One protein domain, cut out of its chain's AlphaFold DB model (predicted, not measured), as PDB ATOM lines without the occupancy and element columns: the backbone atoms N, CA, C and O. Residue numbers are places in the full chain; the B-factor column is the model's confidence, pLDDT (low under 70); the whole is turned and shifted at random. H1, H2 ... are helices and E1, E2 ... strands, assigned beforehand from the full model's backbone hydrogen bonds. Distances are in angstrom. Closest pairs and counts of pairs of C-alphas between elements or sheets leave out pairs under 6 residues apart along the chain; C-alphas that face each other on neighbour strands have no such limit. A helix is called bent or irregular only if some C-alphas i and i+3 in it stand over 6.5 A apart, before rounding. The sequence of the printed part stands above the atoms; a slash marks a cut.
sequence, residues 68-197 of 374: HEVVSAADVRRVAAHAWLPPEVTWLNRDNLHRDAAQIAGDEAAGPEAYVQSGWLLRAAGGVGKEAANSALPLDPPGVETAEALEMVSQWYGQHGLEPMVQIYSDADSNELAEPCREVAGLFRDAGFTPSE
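Overview. This is residues 68 to 197 of the 374 residues of the protein "GNAT family N-acetyltransferase" of Brevibacterium luteolum (UniProt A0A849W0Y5). A broken row of short strands, with E1 and E2 paired and E3 and E4 on the far side of residues 137 to 138, has H3 over the E1 and E2 pair on one side and H1 beyond the strands on the other. H4 packs on E3 and meets the beginning of H3, while H2 and the long link after it form an arm that reaches away from the strands and makes the length. The printed part has 130 residues with four named helices and four named strands, in the order H1 E1 H2 E2 H3 E3 H4 E4; the one named sheet, E1 - E2, is antiparallel. The class is mixed, helices and strands, though under half of the residues, 62 of the 130, are in named elements. The whole is compact, with a radius of gyration of the C-alphas of 15.2 A and spans of 48 by 32 by 28 A.

Arrangement. H1, residues 73 to 82, comes closest to E3, residues 165 to 169, at the C-alphas of Ala 73 and Tyr 169, 7.4 A apart. E1, residues 88 to 92, and E2, residues 120 to 124, are antiparallel neighbours at 161 degrees; N 92 and O 120 are 2.8 A apart and N 122 and O 90 are 2.9 A apart, within hydrogen-bond range. Residues 120 to 121 of E2 also pair, antiparallel, with residues 137 to 138. H2, residues 94 to 104, touches no helix. H3, residues 146 to 159, comes closest to E2 at the C-alphas of Leu 122 and Val 153, 7.6 A apart. E2 and E3 are near each other, and so are H3 and E3. H4, residues 179 to 187, touches H3 about perpendicular, at 80 degrees; H3 does this with residues 146 to 147 alone, and the closest C-alphas, those of Thr 146 and Val 184, are 6.2 A apart. The closest C-alphas of E3 and H4 are those of Ile 168 and Cys 181, 5.9 A apart. E4, residues 193 to 195, is near E3 and pairs with no named strand. In H1, H2 and H3 every O i to N i+4 pair is within hydrogen-bond range; in H4 it is 1 of 5, beside 3 of 6 O i to N i+3 pairs.

Along the chain. H1 begins at C-alpha 73, (14.371, -6.615, 4.154), and is 14.4 A long. E1 is 12.9 A long, H2 15.4 A and E2 13.3 A. H3, the longest helix, measures 20.0 A and ends at C-alpha 159, (29.541, 10.896, -14.098). E3 is 13.1 A long. H4, 14.4 A long, is irregular: C-alphas 180 and 183 are 7.1 A apart. E4 ends at C-alpha 195, (8.485, 3.053, -10.774).

Size, cuts and confidence. The two C-alphas farthest apart, those of Glu 69 and Gly 106, are 48.2 A apart. The printed part has no cut. The links H2 to E2, of 15 residues, and E2 to H3, of 21 residues, are long. The mean pLDDT of the printed part is 88.0, with residues 108 to 114 and 129 to 130 under 70.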
ATOM      1  N   HIS A  68      16.009 -17.282   6.988       86.81
ATOM      2  CA  HIS A  68      15.209 -16.813   5.860       86.81
ATOM      3  C   HIS A  68      13.791 -16.330   6.229       86.81
ATOM      4  O   HIS A  68      13.117 -15.746   5.390       86.81
ATOM      5  N   GLU A  69      13.312 -16.593   7.449       88.50
ATOM      6  CA  GLU A  69      12.027 -16.135   8.003       88.50
ATOM      7  C   GLU A  69      12.117 -14.800   8.726       88.50
ATOM      8  O   GLU A  69      11.165 -14.032   8.720       88.50
ATOM      9  N   VAL A  70      13.246 -14.535   9.375       88.75
ATOM     10  CA  VAL A  70      13.321 -13.495  10.406       88.75
ATOM     11  C   VAL A  70      14.260 -12.347  10.056       88.75
ATOM     12  O   VAL A  70      14.291 -11.362  10.790       88.75
ATOM     13  N   VAL A  71      15.024 -12.492   8.973       92.62
ATOM     14  CA  VAL A  71      15.952 -11.487   8.450       92.62
ATOM     15  C   VAL A  71      15.206 -10.218   8.012       92.62
ATOM     16  O   VAL A  71      14.053 -10.275   7.590       92.62
ATOM     17  N   SER A  72      15.844  -9.054   8.140       94.00
ATOM     18  CA  SER A  72      15.246  -7.792   7.694       94.00
ATOM     19  C   SER A  72      15.253  -7.682   6.164       94.00
ATOM     20  O   SER A  72      16.092  -8.284   5.487       94.00
ATOM     21  N   ALA A  73      14.345  -6.884   5.592       95.81
ATOM     22  CA  ALA A  73      14.371  -6.615   4.154       95.81
ATOM     23  C   ALA A  73      15.693  -5.943   3.726       95.81
ATOM     24  O   ALA A  73      16.268  -6.338   2.712       95.81
ATOM     25  N   ALA A  74      16.218  -5.015   4.536       94.62
ATOM     26  CA  ALA A  74      17.499  -4.347   4.293       94.62
ATOM     27  C   ALA A  74      18.678  -5.339   4.247       94.62
ATOM     28  O   ALA A  74      19.495  -5.287   3.328       94.62
ATOM     29  N   ASP A  75      18.734  -6.307   5.167       94.69
ATOM     30  CA  ASP A  75      19.771  -7.347   5.156       94.69
ATOM     31  C   ASP A  75      19.648  -8.262   3.933       94.69
ATOM     32  O   ASP A  75      20.654  -8.596   3.311       94.69
ATOM     33  N   VAL A  76      18.429  -8.639   3.527       96.69
ATOM     34  CA  VAL A  76      18.224  -9.418   2.293       96.69
ATOM     35  C   VAL A  76      18.644  -8.618   1.057       96.69
ATOM     36  O   VAL A  76      19.240  -9.186   0.143       96.69
ATOM     37  N   ARG A  77      18.393  -7.303   1.014       96.19
ATOM     38  CA  ARG A  77      18.889  -6.440  -0.068       96.19
ATOM     39  C   ARG A  77      20.415  -6.328  -0.052       96.19
ATOM     40  O   ARG A  77      21.023  -6.392  -1.117       96.19
ATOM     41  N   ARG A  78      21.050  -6.262   1.124       94.62
ATOM     42  CA  ARG A  78      22.516  -6.320   1.270       94.62
ATOM     43  C   ARG A  78      23.071  -7.641   0.728       94.62
ATOM     44  O   ARG A  78      24.025  -7.621  -0.045       94.62
ATOM     45  N   VAL A  79      22.445  -8.774   1.059       94.88
ATOM     46  CA  VAL A  79      22.773 -10.101   0.503       94.88
ATOM     47  C   VAL A  79      22.653 -10.099  -1.025       94.88
ATOM     48  O   VAL A  79      23.586 -10.515  -1.710       94.88
ATOM     49  N   ALA A  80      21.532  -9.608  -1.565       95.12
ATOM     50  CA  ALA A  80      21.297  -9.531  -3.007       95.12
ATOM     51  C   ALA A  80      22.359  -8.674  -3.711       95.12
ATOM     52  O   ALA A  80      22.872  -9.063  -4.760       95.12
ATOM     53  N   ALA A  81      22.730  -7.542  -3.106       93.38
ATOM     54  CA  ALA A  81      23.739  -6.647  -3.643       93.38
ATOM     55  C   ALA A  81      25.127  -7.291  -3.701       93.38
ATOM     56  O   ALA A  81      25.824  -7.137  -4.696       93.38
ATOM     57  N   HIS A  82      25.506  -8.085  -2.699       91.06
ATOM     58  CA  HIS A  82      26.797  -8.781  -2.700       91.06
ATOM     59  C   HIS A  82      26.864  -9.975  -3.663       91.06
ATOM     60  O   HIS A  82      27.949 -10.490  -3.925       91.06
ATOM     61  N   ALA A  83      25.732 -10.427  -4.210       92.56
ATOM     62  CA  ALA A  83      25.727 -11.410  -5.293       92.56
ATOM     63  C   ALA A  83      26.082 -10.796  -6.664       92.56
ATOM     64  O   ALA A  83      26.293 -11.549  -7.625       92.56
ATOM     65  N   TRP A  84      26.129  -9.460  -6.735       89.12
ATOM     66  CA  TRP A  84      26.382  -8.637  -7.916       89.12
ATOM     67  C   TRP A  84      27.235  -7.421  -7.525       89.12
ATOM     68  O   TRP A  84      26.703  -6.326  -7.331       89.12
ATOM     69  N   LEU A  85      28.547  -7.623  -7.376       83.69
ATOM     70  CA  LEU A  85      29.492  -6.570  -6.987       83.69
ATOM     71  C   LEU A  85      30.213  -6.035  -8.227       83.69
ATOM     72  O   LEU A  85      31.211  -6.610  -8.655       83.69
ATOM     73  N   PRO A  86      29.715  -4.966  -8.855       88.12
ATOM     74  CA  PRO A  86      30.406  -4.413 -10.003       88.12
ATOM     75  C   PRO A  86      31.721  -3.728  -9.578       88.12
ATOM     76  O   PRO A  86      31.945  -3.529  -8.384       88.12
ATOM     77  N   PRO A  87      32.605  -3.374 -10.527       83.69
ATOM     78  CA  PRO A  87      33.877  -2.726 -10.200       83.69
ATOM     79  C   PRO A  87      33.701  -1.362  -9.520       83.69
ATOM     80  O   PRO A  87      34.549  -0.970  -8.722       83.69
ATOM     81  N   GLU A  88      32.613  -0.650  -9.814       90.31
ATOM     82  CA  GLU A  88      32.370   0.694  -9.297       90.31
ATOM     83  C   GLU A  88      31.306   0.638  -8.201       90.31
ATOM     84  O   GLU A  88      30.111   0.445  -8.451       90.31
ATOM     85  N   VAL A  89      31.771   0.767  -6.958       91.00
ATOM     86  CA  VAL A  89      30.948   0.735  -5.747       91.00
ATOM     87  C   VAL A  89      31.383   1.854  -4.816       91.00
ATOM     88  O   VAL A  89      32.570   2.012  -4.544       91.00
ATOM     89  N   THR A  90      30.418   2.592  -4.274       93.19
ATOM     90  CA  THR A  90      30.675   3.561  -3.206       93.19
ATOM     91  C   THR A  90      29.545   3.584  -2.181       93.19
ATOM     92  O   THR A  90      28.426   3.140  -2.444       93.19
ATOM     93  N   TRP A  91      29.851   4.091  -0.991       93.94
ATOM     94  CA  TRP A  91      28.895   4.291   0.091       93.94
ATOM     95  C   TRP A  91      28.663   5.782   0.286       93.94
ATOM     96  O   TRP A  91      29.529   6.488   0.809       93.94
ATOM     97  N   LEU A  92      27.477   6.246  -0.105       94.25
ATOM     98  CA  LEU A  92      27.036   7.603   0.174       94.25
ATOM     99  C   LEU A  92      26.736   7.725   1.670       94.25
ATOM    100  O   LEU A  92      25.745   7.190   2.178       94.25
ATOM    101  N   ASN A  93      27.636   8.421   2.356       93.62
ATOM    102  CA  ASN A  93      27.626   8.618   3.794       93.62
ATOM    103  C   ASN A  93      28.318   9.942   4.141       93.62
ATOM    104  O   ASN A  93      29.380  10.228   3.587       93.62
ATOM    105  N   ARG A  94      27.769  10.720   5.081       90.19
ATOM    106  CA  ARG A  94      28.343  11.999   5.533       90.19
ATOM    107  C   ARG A  94      29.826  11.886   5.911       90.19
ATOM    108  O   ARG A  94      30.614  12.740   5.513       90.19
ATOM    109  N   ASP A  95      30.215  10.846   6.642       85.56
ATOM    110  CA  ASP A  95      31.600  10.688   7.095       85.56
ATOM    111  C   ASP A  95      32.538  10.403   5.916       85.56
ATOM    112  O   ASP A  95      33.649  10.928   5.866       85.56
ATOM    113  N   ASN A  96      32.074   9.628   4.931       87.44
ATOM    114  CA  ASN A  96      32.818   9.374   3.698       87.44
ATOM    115  C   ASN A  96      32.957  10.660   2.863       87.44
ATOM    116  O   ASN A  96      34.051  10.968   2.404       87.44
ATOM    117  N   LEU A  97      31.890  11.461   2.750       85.00
ATOM    118  CA  LEU A  97      31.911  12.747   2.041       85.00
ATOM    119  C   LEU A  97      32.887  13.747   2.680       85.00
ATOM    120  O   LEU A  97      33.637  14.423   1.975       85.00
ATOM    121  N   HIS A  98      32.909  13.842   4.014       83.12
ATOM    122  CA  HIS A  98      33.865  14.700   4.719       83.12
ATOM    123  C   HIS A  98      35.314  14.260   4.489       83.12
ATOM    124  O   HIS A  98      36.186  15.116   4.332       83.12
ATOM    125  N   ARG A  99      35.568  12.946   4.432       83.00
ATOM    126  CA  ARG A  99      36.894  12.403   4.111       83.00
ATOM    127  C   ARG A  99      37.309  12.740   2.685       83.00
ATOM    128  O   ARG A  99      38.405  13.263   2.503       83.00
ATOM    129  N   ASP A 100      36.434  12.522   1.705       83.62
ATOM    130  CA  ASP A 100      36.718  12.851   0.304       83.62
ATOM    131  C   ASP A 100      37.038  14.348   0.147       83.62
ATOM    132  O   ASP A 100      38.013  14.719  -0.509       83.62
ATOM    133  N   ALA A 101      36.284  15.221   0.825       81.62
ATOM    134  CA  ALA A 101      36.543  16.659   0.835       81.62
ATOM    135  C   ALA A 101      37.897  17.022   1.478       81.62
ATOM    136  O   ALA A 101      38.623  17.859   0.937       81.62
ATOM    137  N   ALA A 102      38.258  16.391   2.601       79.06
ATOM    138  CA  ALA A 102      39.544  16.604   3.271       79.06
ATOM    139  C   ALA A 102      40.726  16.135   2.405       79.06
ATOM    140  O   ALA A 102      41.735  16.836   2.297       79.06
ATOM    141  N   GLN A 103      40.575  15.000   1.717       80.25
ATOM    142  CA  GLN A 103      41.583  14.483   0.795       80.25
ATOM    143  C   GLN A 103      41.782  15.414  -0.409       80.25
ATOM    144  O   GLN A 103      42.920  15.707  -0.773       80.25
ATOM    145  N   ILE A 104      40.698  15.933  -0.999       82.38
ATOM    146  CA  ILE A 104      40.766  16.933  -2.080       82.38
ATOM    147  C   ILE A 104      41.439  18.226  -1.596       82.38
ATOM    148  O   ILE A 104      42.195  18.847  -2.343       82.38
ATOM    149  N   ALA A 105      41.197  18.624  -0.344       83.31
ATOM    150  CA  ALA A 105      41.818  19.792   0.276       83.31
ATOM    151  C   ALA A 105      43.299  19.585   0.660       83.31
ATOM    152  O   ALA A 105      43.950  20.544   1.077       83.31
ATOM    153  N   GLY A 106      43.841  18.372   0.500       80.69
ATOM    154  CA  GLY A 106      45.230  18.046   0.824       80.69
ATOM    155  C   GLY A 106      45.511  17.942   2.325       80.69
ATOM    156  O   GLY A 106      46.642  18.188   2.743       80.69
ATOM    157  N   ASP A 107      44.504  17.618   3.141       78.75
ATOM    158  CA  ASP A 107      44.674  17.457   4.587       78.75
ATOM    159  C   ASP A 107      45.360  16.118   4.921       78.75
ATOM    160  O   ASP A 107      44.742  15.053   4.904       78.75
ATOM    161  N   GLU A 108      46.654  16.171   5.253       66.06
ATOM    162  CA  GLU A 108      47.461  15.005   5.645       66.06
ATOM    163  C   GLU A 108      47.001  14.354   6.968       66.06
ATOM    164  O   GLU A 108      47.400  13.224   7.264       66.06
ATOM    165  N   ALA A 109      46.158  15.025   7.770       65.69
ATOM    166  CA  ALA A 109      45.595  14.467   9.003       65.69
ATOM    167  C   ALA A 109      44.432  13.489   8.750       65.69
ATOM    168  O   ALA A 109      44.064  12.733   9.659       65.69
ATOM    169  N   ALA A 110      43.886  13.445   7.529       62.22
ATOM    170  CA  ALA A 110      42.984  12.390   7.077       62.22
ATOM    171  C   ALA A 110      43.785  11.087   6.880       62.22
ATOM    172  O   ALA A 110      44.171  10.711   5.776       62.22
ATOM    173  N   GLY A 111      44.106  10.420   7.992       56.03
ATOM    174  CA  GLY A 111      44.837   9.155   8.002       56.03
ATOM    175  C   GLY A 111      44.095   8.004   7.294       56.03
ATOM    176  O   GLY A 111      42.948   8.154   6.874       56.03
ATOM    177  N   PRO A 112      44.717   6.811   7.203       58.19
ATOM    178  CA  PRO A 112      44.254   5.664   6.407       58.19
ATOM    179  C   PRO A 112      43.079   4.894   7.042       58.19
ATOM    180  O   PRO A 112      43.021   3.666   6.990       58.19
ATOM    181  N   GLU A 113      42.165   5.584   7.716       64.75
ATOM    182  CA  GLU A 113      40.969   4.961   8.275       64.75
ATOM    183  C   GLU A 113      40.038   4.473   7.159       64.75
ATOM    184  O   GLU A 113      39.849   5.136   6.140       64.75
ATOM    185  N   ALA A 114      39.450   3.293   7.356       68.00
ATOM    186  CA  ALA A 114      38.575   2.684   6.365       68.00
ATOM    187  C   ALA A 114      37.276   3.487   6.185       68.00
ATOM    188  O   ALA A 114      36.663   3.918   7.164       68.00
ATOM    189  N   TYR A 115      36.829   3.618   4.934       79.12
ATOM    190  CA  TYR A 115      35.503   4.140   4.601       79.12
ATOM    191  C   TYR A 115      34.400   3.351   5.317       79.12
ATOM    192  O   TYR A 115      34.458   2.121   5.433       79.12
ATOM    193  N   VAL A 116      33.368   4.060   5.771       84.81
ATOM    194  CA  VAL A 116      32.226   3.454   6.455       84.81
ATOM    195  C   VAL A 116      31.338   2.750   5.429       84.81
ATOM    196  O   VAL A 116      30.924   3.350   4.438       84.81
ATOM    197  N   GLN A 117      30.998   1.486   5.689       86.94
ATOM    198  CA  GLN A 117      30.074   0.687   4.872       86.94
ATOM    199  C   GLN A 117      28.632   0.785   5.397       86.94
ATOM    200  O   GLN A 117      28.026  -0.209   5.812       86.94
ATOM    201  N   SER A 118      28.114   2.013   5.445       88.81
ATOM    202  CA  SER A 118      26.743   2.328   5.861       88.81
ATOM    203  C   SER A 118      26.196   3.504   5.057       88.81
ATOM    204  O   SER A 118      26.963   4.262   4.465       88.81
ATOM    205  N   GLY A 119      24.879   3.673   5.049       92.31
ATOM    206  CA  GLY A 119      24.197   4.700   4.269       92.31
ATOM    207  C   GLY A 119      23.580   4.100   3.013       92.31
ATOM    208  O   GLY A 119      22.919   3.058   3.071       92.31
ATOM    209  N   TRP A 120      23.781   4.757   1.871       96.19
ATOM    210  CA  TRP A 120      23.289   4.257   0.587       96.19
ATOM    211  C   TRP A 120      24.426   3.632  -0.212       96.19
ATOM    212  O   TRP A 120      25.478   4.239  -0.404       96.19
ATOM    213  N   LEU A 121      24.202   2.417  -0.698       95.62
ATOM    214  CA  LEU A 121      25.153   1.694  -1.531       95.62
ATOM    215  C   LEU A 121      24.916   2.049  -3.002       95.62
ATOM    216  O   LEU A 121      23.895   1.661  -3.566       95.62
ATOM    217  N   LEU A 122      25.849   2.764  -3.622       95.62
ATOM    218  CA  LEU A 122      25.819   3.120  -5.041       95.62
ATOM    219  C   LEU A 122      26.686   2.132  -5.820       95.62
ATOM    220  O   LEU A 122      27.776   1.765  -5.380       95.62
ATOM    221  N   ARG A 123      26.167   1.656  -6.952       94.25
ATOM    222  CA  ARG A 123      26.771   0.587  -7.763       94.25
ATOM    223  C   ARG A 123      26.633   0.916  -9.242       94.25
ATOM    224  O   ARG A 123      25.548   1.344  -9.641       94.25
ATOM    225  N   ALA A 124      27.689   0.709 -10.026       92.25
ATOM    226  CA  ALA A 124      27.712   0.920 -11.471       92.25
ATOM    227  C   ALA A 124      28.546  -0.157 -12.177       92.25
ATOM    228  O   ALA A 124      29.653  -0.487 -11.767       92.25
ATOM    229  N   ALA A 125      27.994  -0.699 -13.259       89.06
ATOM    230  CA  ALA A 125      28.530  -1.787 -14.073       89.06
ATOM    231  C   ALA A 125      28.508  -1.428 -15.572       89.06
ATOM    232  O   ALA A 125      28.191  -2.274 -16.414       89.06
ATOM    233  N   GLY A 126      28.739  -0.154 -15.913       80.44
ATOM    234  CA  GLY A 126      28.692   0.332 -17.298       80.44
ATOM    235  C   GLY A 126      27.356   0.073 -18.013       80.44
ATOM    236  O   GLY A 126      27.335  -0.147 -19.220       80.44
ATOM    237  N   GLY A 127      26.238   0.006 -17.275       74.81
ATOM    238  CA  GLY A 127      24.896  -0.210 -17.836       74.81
ATOM    239  C   GLY A 127      24.571  -1.668 -18.178       74.81
ATOM    240  O   GLY A 127      23.470  -1.980 -18.646       74.81
ATOM    241  N   VAL A 128      25.493  -2.594 -17.913       76.19
ATOM    242  CA  VAL A 128      25.277  -4.031 -18.089       76.19
ATOM    243  C   VAL A 128      24.461  -4.599 -16.925       76.19
ATOM    244  O   VAL A 128      24.675  -4.246 -15.769       76.19
ATOM    245  N   GLY A 129      23.497  -5.483 -17.222       65.50
ATOM    246  CA  GLY A 129      22.621  -6.078 -16.197       65.50
ATOM    247  C   GLY A 129      21.707  -5.059 -15.501       65.50
ATOM    248  O   GLY A 129      21.362  -5.262 -14.338       65.50
ATOM    249  N   LYS A 130      21.408  -3.970 -16.227       63.72
ATOM    250  CA  LYS A 130      20.674  -2.739 -15.898       63.72
ATOM    251  C   LYS A 130      20.360  -2.488 -14.422       63.72
ATOM    252  O   LYS A 130      20.973  -1.593 -13.867       63.72
ATOM    253  N   GLU A 131      19.495  -3.221 -13.739       77.38
ATOM    254  CA  GLU A 131      18.972  -2.756 -12.449       77.38
ATOM    255  C   GLU A 131      19.735  -3.277 -11.215       77.38
ATOM    256  O   GLU A 131      20.027  -2.525 -10.282       77.38
ATOM    257  N   ALA A 132      20.112  -4.560 -11.191       73.06
ATOM    258  CA  ALA A 132      20.668  -5.186  -9.983       73.06
ATOM    259  C   ALA A 132      22.090  -4.708  -9.636       73.06
ATOM    260  O   ALA A 132      22.485  -4.783  -8.470       73.06
ATOM    261  N   ALA A 133      22.837  -4.221 -10.633       87.69
ATOM    262  CA  ALA A 133      24.221  -3.760 -10.506       87.69
ATOM    263  C   ALA A 133      24.420  -2.268 -10.849       87.69
ATOM    264  O   ALA A 133      25.532  -1.775 -10.697       87.69
ATOM    265  N   ASN A 134      23.374  -1.546 -11.282       92.12
ATOM    266  CA  ASN A 134      23.446  -0.111 -11.607       92.12
ATOM    267  C   ASN A 134      22.371   0.700 -10.858       92.12
ATOM    268  O   ASN A 134      21.607   1.443 -11.466       92.12
ATOM    269  N   SER A 135      22.264   0.519  -9.540       94.56
ATOM    270  CA  SER A 135      21.271   1.223  -8.715       94.56
ATOM    271  C   SER A 135      21.798   1.592  -7.331       94.56
ATOM    272  O   SER A 135      22.552   0.831  -6.708       94.56
ATOM    273  N   ALA A 136      21.363   2.760  -6.852       95.88
ATOM    274  CA  ALA A 136      21.535   3.184  -5.475       95.88
ATOM    275  C   ALA A 136      20.580   2.382  -4.593       95.88
ATOM    276  O   ALA A 136      19.389   2.277  -4.880       95.88
ATOM    277  N   LEU A 137      21.098   1.822  -3.509       96.31
ATOM    278  CA  LEU A 137      20.344   1.011  -2.567       96.31
ATOM    279  C   LEU A 137      20.383   1.677  -1.183       96.31
ATOM    280  O   LEU A 137      21.412   1.597  -0.505       96.31
ATOM    281  N   PRO A 138      19.284   2.314  -0.744       95.81
ATOM    282  CA  PRO A 138      19.153   2.823   0.616       95.81
ATOM    283  C   PRO A 138      19.187   1.657   1.608       95.81
ATOM    284  O   PRO A 138      18.311   0.797   1.556       95.81
ATOM    285  N   LEU A 139      20.186   1.590   2.491       93.38
ATOM    286  CA  LEU A 139      20.292   0.543   3.524       93.38
ATOM    287  C   LEU A 139      20.190   1.127   4.927       93.38
ATOM    288  O   LEU A 139      19.456   0.600   5.754       93.38
ATOM    289  N   ASP A 140      20.887   2.234   5.155       91.81
ATOM    290  CA  ASP A 140      20.885   2.987   6.402       91.81
ATOM    291  C   ASP A 140      20.770   4.493   6.078       91.81
ATOM    292  O   ASP A 140      20.967   4.890   4.921       91.81
ATOM    293  N   PRO A 141      20.468   5.362   7.060       89.69
ATOM    294  CA  PRO A 141      20.507   6.806   6.852       89.69
ATOM    295  C   PRO A 141      21.890   7.257   6.345       89.69
ATOM    296  O   PRO A 141      22.901   6.921   6.966       89.69
ATOM    297  N   PRO A 142      21.976   8.039   5.252       90.44
ATOM    298  CA  PRO A 142      23.256   8.477   4.689       90.44
ATOM    299  C   PRO A 142      23.905   9.597   5.519       90.44
ATOM    300  O   PRO A 142      25.021  10.024   5.238       90.44
ATOM    301  N   GLY A 143      23.206  10.110   6.535       90.69
ATOM    302  CA  GLY A 143      23.659  11.237   7.338       90.69
ATOM    303  C   GLY A 143      23.576  12.576   6.604       90.69
ATOM    304  O   GLY A 143      23.960  13.576   7.172       90.69
ATOM    305  N   VAL A 144      23.070  12.659   5.383       91.69
ATOM    306  CA  VAL A 144      22.725  13.930   4.718       91.69
ATOM    307  C   VAL A 144      21.212  13.996   4.528       91.69
ATOM    308  O   VAL A 144      20.534  12.981   4.709       91.69
ATOM    309  N   GLU A 145      20.675  15.170   4.198       92.81
ATOM    310  CA  GLU A 145      19.245  15.301   3.899       92.81
ATOM    311  C   GLU A 145      18.883  14.444   2.675       92.81
ATOM    312  O   GLU A 145      19.639  14.370   1.705       92.81
ATOM    313  N   THR A 146      17.718  13.795   2.679       90.81
ATOM    314  CA  THR A 146      17.361  12.830   1.621       90.81
ATOM    315  C   THR A 146      17.279  13.468   0.229       90.81
ATOM    316  O   THR A 146      17.622  12.830  -0.767       90.81
ATOM    317  N   ALA A 147      16.860  14.734   0.140       90.94
ATOM    318  CA  ALA A 147      16.844  15.475  -1.121       90.94
ATOM    319  C   ALA A 147      18.266  15.691  -1.674       90.94
ATOM    320  O   ALA A 147      18.514  15.434  -2.849       90.94
ATOM    321  N   GLU A 148      19.209  16.066  -0.806       93.19
ATOM    322  CA  GLU A 148      20.629  16.210  -1.147       93.19
ATOM    323  C   GLU A 148      21.229  14.859  -1.576       93.19
ATOM    324  O   GLU A 148      21.922  14.775  -2.589       93.19
ATOM    325  N   ALA A 149      20.884  13.768  -0.881       93.44
ATOM    326  CA  ALA A 149      21.306  12.423  -1.273       93.44
ATOM    327  C   ALA A 149      20.844  12.046  -2.694       93.44
ATOM    328  O   ALA A 149      21.609  11.451  -3.452       93.44
ATOM    329  N   LEU A 150      19.613  12.400  -3.087       92.44
ATOM    330  CA  LEU A 150      19.090  12.142  -4.436       92.44
ATOM    331  C   LEU A 150      19.806  12.955  -5.525       92.44
ATOM    332  O   LEU A 150      20.006  12.454  -6.640       92.44
ATOM    333  N   GLU A 151      20.203  14.190  -5.221       92.50
ATOM    334  CA  GLU A 151      21.023  15.012  -6.117       92.50
ATOM    335  C   GLU A 151      22.410  14.390  -6.309       92.50
ATOM    336  O   GLU A 151      22.851  14.217  -7.447       92.50
ATOM    337  N   MET A 152      23.050  13.953  -5.220       94.75
ATOM    338  CA  MET A 152      24.342  13.258  -5.258       94.75
ATOM    339  C   MET A 152      24.266  11.935  -6.030       94.75
ATOM    340  O   MET A 152      25.146  11.648  -6.839       94.75
ATOM    341  N   VAL A 153      23.194  11.154  -5.853       93.94
ATOM    342  CA  VAL A 153      22.930   9.950  -6.662       93.94
ATOM    343  C   VAL A 153      22.837  10.314  -8.144       93.94
ATOM    344  O   VAL A 153      23.497   9.687  -8.970       93.94
ATOM    345  N   SER A 154      22.066  11.348  -8.490       92.69
ATOM    346  CA  SER A 154      21.917  11.799  -9.881       92.69
ATOM    347  C   SER A 154      23.255  12.221 -10.493       92.69
ATOM    348  O   SER A 154      23.568  11.842 -11.620       92.69
ATOM    349  N   GLN A 155      24.071  12.959  -9.738       94.00
ATOM    350  CA  GLN A 155      25.398  13.387 -10.169       94.00
ATOM    351  C   GLN A 155      26.350  12.201 -10.357       94.00
ATOM    352  O   GLN A 155      27.047  12.140 -11.369       94.00
ATOM    353  N   TRP A 156      26.373  11.262  -9.408       94.81
ATOM    354  CA  TRP A 156      27.250  10.096  -9.462       94.81
ATOM    355  C   TRP A 156      26.939   9.238 -10.688       94.81
ATOM    356  O   TRP A 156      27.831   8.997 -11.494       94.81
ATOM    357  N   TYR A 157      25.675   8.865 -10.915       93.31
ATOM    358  CA  TYR A 157      25.304   8.093 -12.108       93.31
ATOM    359  C   TYR A 157      25.589   8.854 -13.414       93.31
ATOM    360  O   TYR A 157      26.123   8.261 -14.350       93.31
ATOM    361  N   GLY A 158      25.362  10.173 -13.451       92.94
ATOM    362  CA  GLY A 158      25.711  11.009 -14.604       92.94
ATOM    363  C   GLY A 158      27.212  11.014 -14.927       92.94
ATOM    364  O   GLY A 158      27.588  10.934 -16.095       92.94
ATOM    365  N   GLN A 159      28.084  11.023 -13.912       93.69
ATOM    366  CA  GLN A 159      29.541  10.896 -14.098       93.69
ATOM    367  C   GLN A 159      29.951   9.536 -14.683       93.69
ATOM    368  O   GLN A 159      30.972   9.452 -15.359       93.69
ATOM    369  N   HIS A 160      29.142   8.499 -14.462       91.31
ATOM    370  CA  HIS A 160      29.352   7.151 -14.996       91.31
ATOM    371  C   HIS A 160      28.632   6.930 -16.340       91.31
ATOM    372  O   HIS A 160      28.667   5.826 -16.879       91.31
ATOM    373  N   GLY A 161      27.973   7.958 -16.893       91.06
ATOM    374  CA  GLY A 161      27.208   7.854 -18.139       91.06
ATOM    375  C   GLY A 161      25.958   6.977 -18.020       91.06
ATOM    376  O   GLY A 161      25.581   6.310 -18.982       91.06
ATOM    377  N   LEU A 162      25.343   6.934 -16.835       90.69
ATOM    378  CA  LEU A 162      24.194   6.088 -16.520       90.69
ATOM    379  C   LEU A 162      22.989   6.920 -16.074       90.69
ATOM    380  O   LEU A 162      23.130   7.953 -15.418       90.69
ATOM    381  N   GLU A 163      21.792   6.421 -16.376       90.75
ATOM    382  CA  GLU A 163      20.548   6.956 -15.821       90.75
ATOM    383  C   GLU A 163      20.472   6.637 -14.315       90.75
ATOM    384  O   GLU A 163      20.684   5.483 -13.922       90.75
ATOM    385  N   PRO A 164      20.169   7.620 -13.447       91.62
ATOM    386  CA  PRO A 164      20.098   7.375 -12.019       91.62
ATOM    387  C   PRO A 164      18.890   6.516 -11.658       91.62
ATOM    388  O   PRO A 164      17.755   6.752 -12.082       91.62
ATOM    389  N   MET A 165      19.151   5.540 -10.794       92.50
ATOM    390  CA  MET A 165      18.173   4.565 -10.344       92.50
ATOM    391  C   MET A 165      18.290   4.348  -8.841       92.50
ATOM    392  O   MET A 165      19.393   4.168  -8.324       92.50
ATOM    393  N   VAL A 166      17.154   4.300  -8.145       95.25
ATOM    394  CA  VAL A 166      17.099   3.969  -6.712       95.25
ATOM    395  C   VAL A 166      16.272   2.705  -6.511       95.25
ATOM    396  O   VAL A 166      15.116   2.644  -6.922       95.25
ATOM    397  N   GLN A 167      16.846   1.687  -5.874       95.94
ATOM    398  CA  GLN A 167      16.135   0.466  -5.510       95.94
ATOM    399  C   GLN A 167      15.320   0.692  -4.237       95.94
ATOM    400  O   GLN A 167      15.848   1.076  -3.197       95.94
ATOM    401  N   ILE A 168      14.024   0.414  -4.314       96.19
ATOM    402  CA  ILE A 168      13.046   0.664  -3.260       96.19
ATOM    403  C   ILE A 168      12.384  -0.634  -2.879       96.19
ATOM    404  O   ILE A 168      12.071  -1.447  -3.741       96.19
ATOM    405  N   TYR A 169      12.181  -0.837  -1.583       97.44
ATOM    406  CA  TYR A 169      11.687  -2.097  -1.066       97.44
ATOM    407  C   TYR A 169      10.758  -1.916   0.134       97.44
ATOM    408  O   TYR A 169      10.830  -0.954   0.900       97.44
ATOM    409  N   SER A 170       9.849  -2.875   0.256       97.31
ATOM    410  CA  SER A 170       8.945  -3.020   1.398       97.31
ATOM    411  C   SER A 170       9.639  -3.703   2.572       97.31
ATOM    412  O   SER A 170      10.667  -4.365   2.403       97.31
ATOM    413  N   ASP A 171       9.085  -3.523   3.766       95.94
ATOM    414  CA  ASP A 171       9.498  -4.259   4.953       95.94
ATOM    415  C   ASP A 171       9.132  -5.751   4.834       95.94
ATOM    416  O   ASP A 171       8.282  -6.156   4.035       95.94
ATOM    417  N   ALA A 172       9.806  -6.583   5.623       93.25
ATOM    418  CA  ALA A 172       9.617  -8.023   5.630       93.25
ATOM    419  C   ALA A 172       8.163  -8.398   5.958       93.25
ATOM    420  O   ALA A 172       7.604  -7.934   6.953       93.25
ATOM    421  N   ASP A 173       7.575  -9.262   5.131       91.06
ATOM    422  CA  ASP A 173       6.203  -9.767   5.233       91.06
ATOM    423  C   ASP A 173       5.148  -8.638   5.338       91.06
ATOM    424  O   ASP A 173       4.091  -8.801   5.952       91.06
ATOM    425  N   SER A 174       5.434  -7.481   4.726       92.31
ATOM    426  CA  SER A 174       4.605  -6.273   4.756       92.31
ATOM    427  C   SER A 174       4.494  -5.623   3.373       92.31
ATOM    428  O   SER A 174       5.348  -5.802   2.510       92.31
ATOM    429  N   ASN A 175       3.435  -4.837   3.168       89.50
ATOM    430  CA  ASN A 175       3.310  -3.947   2.006       89.50
ATOM    431  C   ASN A 175       3.829  -2.528   2.297       89.50
ATOM    432  O   ASN A 175       3.925  -1.715   1.380       89.50
ATOM    433  N   GLU A 176       4.145  -2.225   3.557       93.81
ATOM    434  CA  GLU A 176       4.718  -0.942   3.955       93.81
ATOM    435  C   GLU A 176       6.165  -0.835   3.487       93.81
ATOM    436  O   GLU A 176       6.900  -1.821   3.479       93.81
ATOM    437  N   LEU A 177       6.600   0.373   3.131       95.19
ATOM    438  CA  LEU A 177       7.997   0.628   2.798       95.19
ATOM    439  C   LEU A 177       8.905   0.393   4.009       95.19
ATOM    440  O   LEU A 177       8.591   0.808   5.133       95.19
ATOM    441  N   ALA A 178      10.063  -0.218   3.754       94.06
ATOM    442  CA  ALA A 178      11.118  -0.322   4.750       94.06
ATOM    443  C   ALA A 178      11.558   1.080   5.197       94.06
ATOM    444  O   ALA A 178      11.464   2.045   4.436       94.06
ATOM    445  N   GLU A 179      12.049   1.197   6.430       90.69
ATOM    446  CA  GLU A 179      12.431   2.486   7.020       90.69
ATOM    447  C   GLU A 179      13.350   3.340   6.137       90.69
ATOM    448  O   GLU A 179      12.973   4.486   5.882       90.69
ATOM    449  N   PRO A 180      14.442   2.800   5.555       90.25
ATOM    450  CA  PRO A 180      15.322   3.577   4.679       90.25
ATOM    451  C   PRO A 180      14.647   4.060   3.385       90.25
ATOM    452  O   PRO A 180      15.132   4.984   2.738       90.25
ATOM    453  N   CYS A 181      13.533   3.440   2.983       94.44
ATOM    454  CA  CYS A 181      12.827   3.747   1.742       94.44
ATOM    455  C   CYS A 181      11.659   4.727   1.918       94.44
ATOM    456  O   CYS A 181      11.209   5.301   0.926       94.44
ATOM    457  N   ARG A 182      11.137   4.914   3.139       90.62
ATOM    458  CA  ARG A 182       9.915   5.708   3.376       90.62
ATOM    459  C   ARG A 182      10.064   7.164   2.945       90.62
ATOM    460  O   ARG A 182       9.200   7.682   2.244       90.62
ATOM    461  N   GLU A 183      11.151   7.805   3.360       86.00
ATOM    462  CA  GLU A 183      11.380   9.227   3.100       86.00
ATOM    463  C   GLU A 183      11.686   9.488   1.621       86.00
ATOM    464  O   GLU A 183      11.019  10.299   0.981       86.00
ATOM    465  N   VAL A 184      12.618   8.723   1.044       87.25
ATOM    466  CA  VAL A 184      13.014   8.865  -0.365       87.25
ATOM    467  C   VAL A 184      11.843   8.621  -1.323       87.25
ATOM    468  O   VAL A 184      11.697   9.335  -2.314       87.25
ATOM    469  N   ALA A 185      10.947   7.681  -0.998       87.31
ATOM    470  CA  ALA A 185       9.779   7.404  -1.825       87.31
ATOM    471  C   ALA A 185       8.796   8.579  -1.911       87.31
ATOM    472  O   ALA A 185       8.152   8.757  -2.947       87.31
ATOM    473  N   GLY A 186       8.708   9.395  -0.855       86.00
ATOM    474  CA  GLY A 186       7.890  10.605  -0.842       86.00
ATOM    475  C   GLY A 186       8.387  11.687  -1.804       86.00
ATOM    476  O   GLY A 186       7.583  12.483  -2.283       86.00
ATOM    477  N   LEU A 187       9.682  11.686  -2.134       86.12
ATOM    478  CA  LEU A 187      10.322  12.711  -2.965       86.12
ATOM    479  C   LEU A 187      10.354  12.359  -4.460       86.12
ATOM    480  O   LEU A 187      10.606  13.228  -5.292       86.12
ATOM    481  N   PHE A 188      10.082  11.105  -4.837       86.44
ATOM    482  CA  PHE A 188      10.265  10.650  -6.219       86.44
ATOM    483  C   PHE A 188       9.434  11.384  -7.255       86.44
ATOM    484  O   PHE A 188       9.946  11.673  -8.334       86.44
ATOM    485  N   ARG A 189       8.167  11.677  -6.944       79.00
ATOM    486  CA  ARG A 189       7.270  12.336  -7.900       79.00
ATOM    487  C   ARG A 189       7.824  13.697  -8.308       79.00
ATOM    488  O   ARG A 189       7.910  13.981  -9.498       79.00
ATOM    489  N   ASP A 190       8.220  14.496  -7.324       82.81
ATOM    490  CA  ASP A 190       8.732  15.847  -7.549       82.81
ATOM    491  C   ASP A 190      10.149  15.816  -8.144       82.81
ATOM    492  O   ASP A 190      10.523  16.700  -8.909       82.81
ATOM    493  N   ALA A 191      10.911  14.752  -7.871       78.88
ATOM    494  CA  ALA A 191      12.237  14.515  -8.439       78.88
ATOM    495  C   ALA A 191      12.232  13.866  -9.843       78.88
ATOM    496  O   ALA A 191      13.309  13.621 -10.396       78.88
ATOM    497  N   GLY A 192      11.054  13.589 -10.424       81.06
ATOM    498  CA  GLY A 192      10.895  13.052 -11.784       81.06
ATOM    499  C   GLY A 192      11.104  11.540 -11.931       81.06
ATOM    500  O   GLY A 192      11.279  11.050 -13.043       81.06
ATOM    501  N   PHE A 193      11.095  10.784 -10.833       86.00
ATOM    502  CA  PHE A 193      11.254   9.331 -10.871       86.00
ATOM    503  C   PHE A 193       9.921   8.608 -11.123       86.00
ATOM    504  O   PHE A 193       8.868   8.969 -10.593       86.00
ATOM    505  N   THR A 194       9.984   7.515 -11.881       89.81
ATOM    506  CA  THR A 194       8.873   6.611 -12.201       89.81
ATOM    507  C   THR A 194       9.194   5.185 -11.745       89.81
ATOM    508  O   THR A 194      10.349   4.770 -11.804       89.81
ATOM    509  N   PRO A 195       8.220   4.410 -11.241       92.38
ATOM    510  CA  PRO A 195       8.485   3.053 -10.774       92.38
ATOM    511  C   PRO A 195       8.622   2.059 -11.938       92.38
ATOM    512  O   PRO A 195       7.826   2.075 -12.878       92.38
ATOM    513  N   SER A 196       9.587   1.145 -11.835       93.25
ATOM    514  CA  SER A 196       9.699  -0.050 -12.674       93.25
ATOM    515  C   SER A 196       8.610  -1.079 -12.350       93.25
ATOM    516  O   SER A 196       7.849  -0.934 -11.388       93.25
ATOM    517  N   GLU A 197       8.585  -2.190 -13.095       93.50
ATOM    518  CA  GLU A 197       7.823  -3.359 -12.649       93.50
ATOM    519  C   GLU A 197       8.324  -3.848 -11.272       93.50
ATOM    520  O   GLU A 197       9.532  -3.802 -11.005       93.50
TER     521      GLU A 197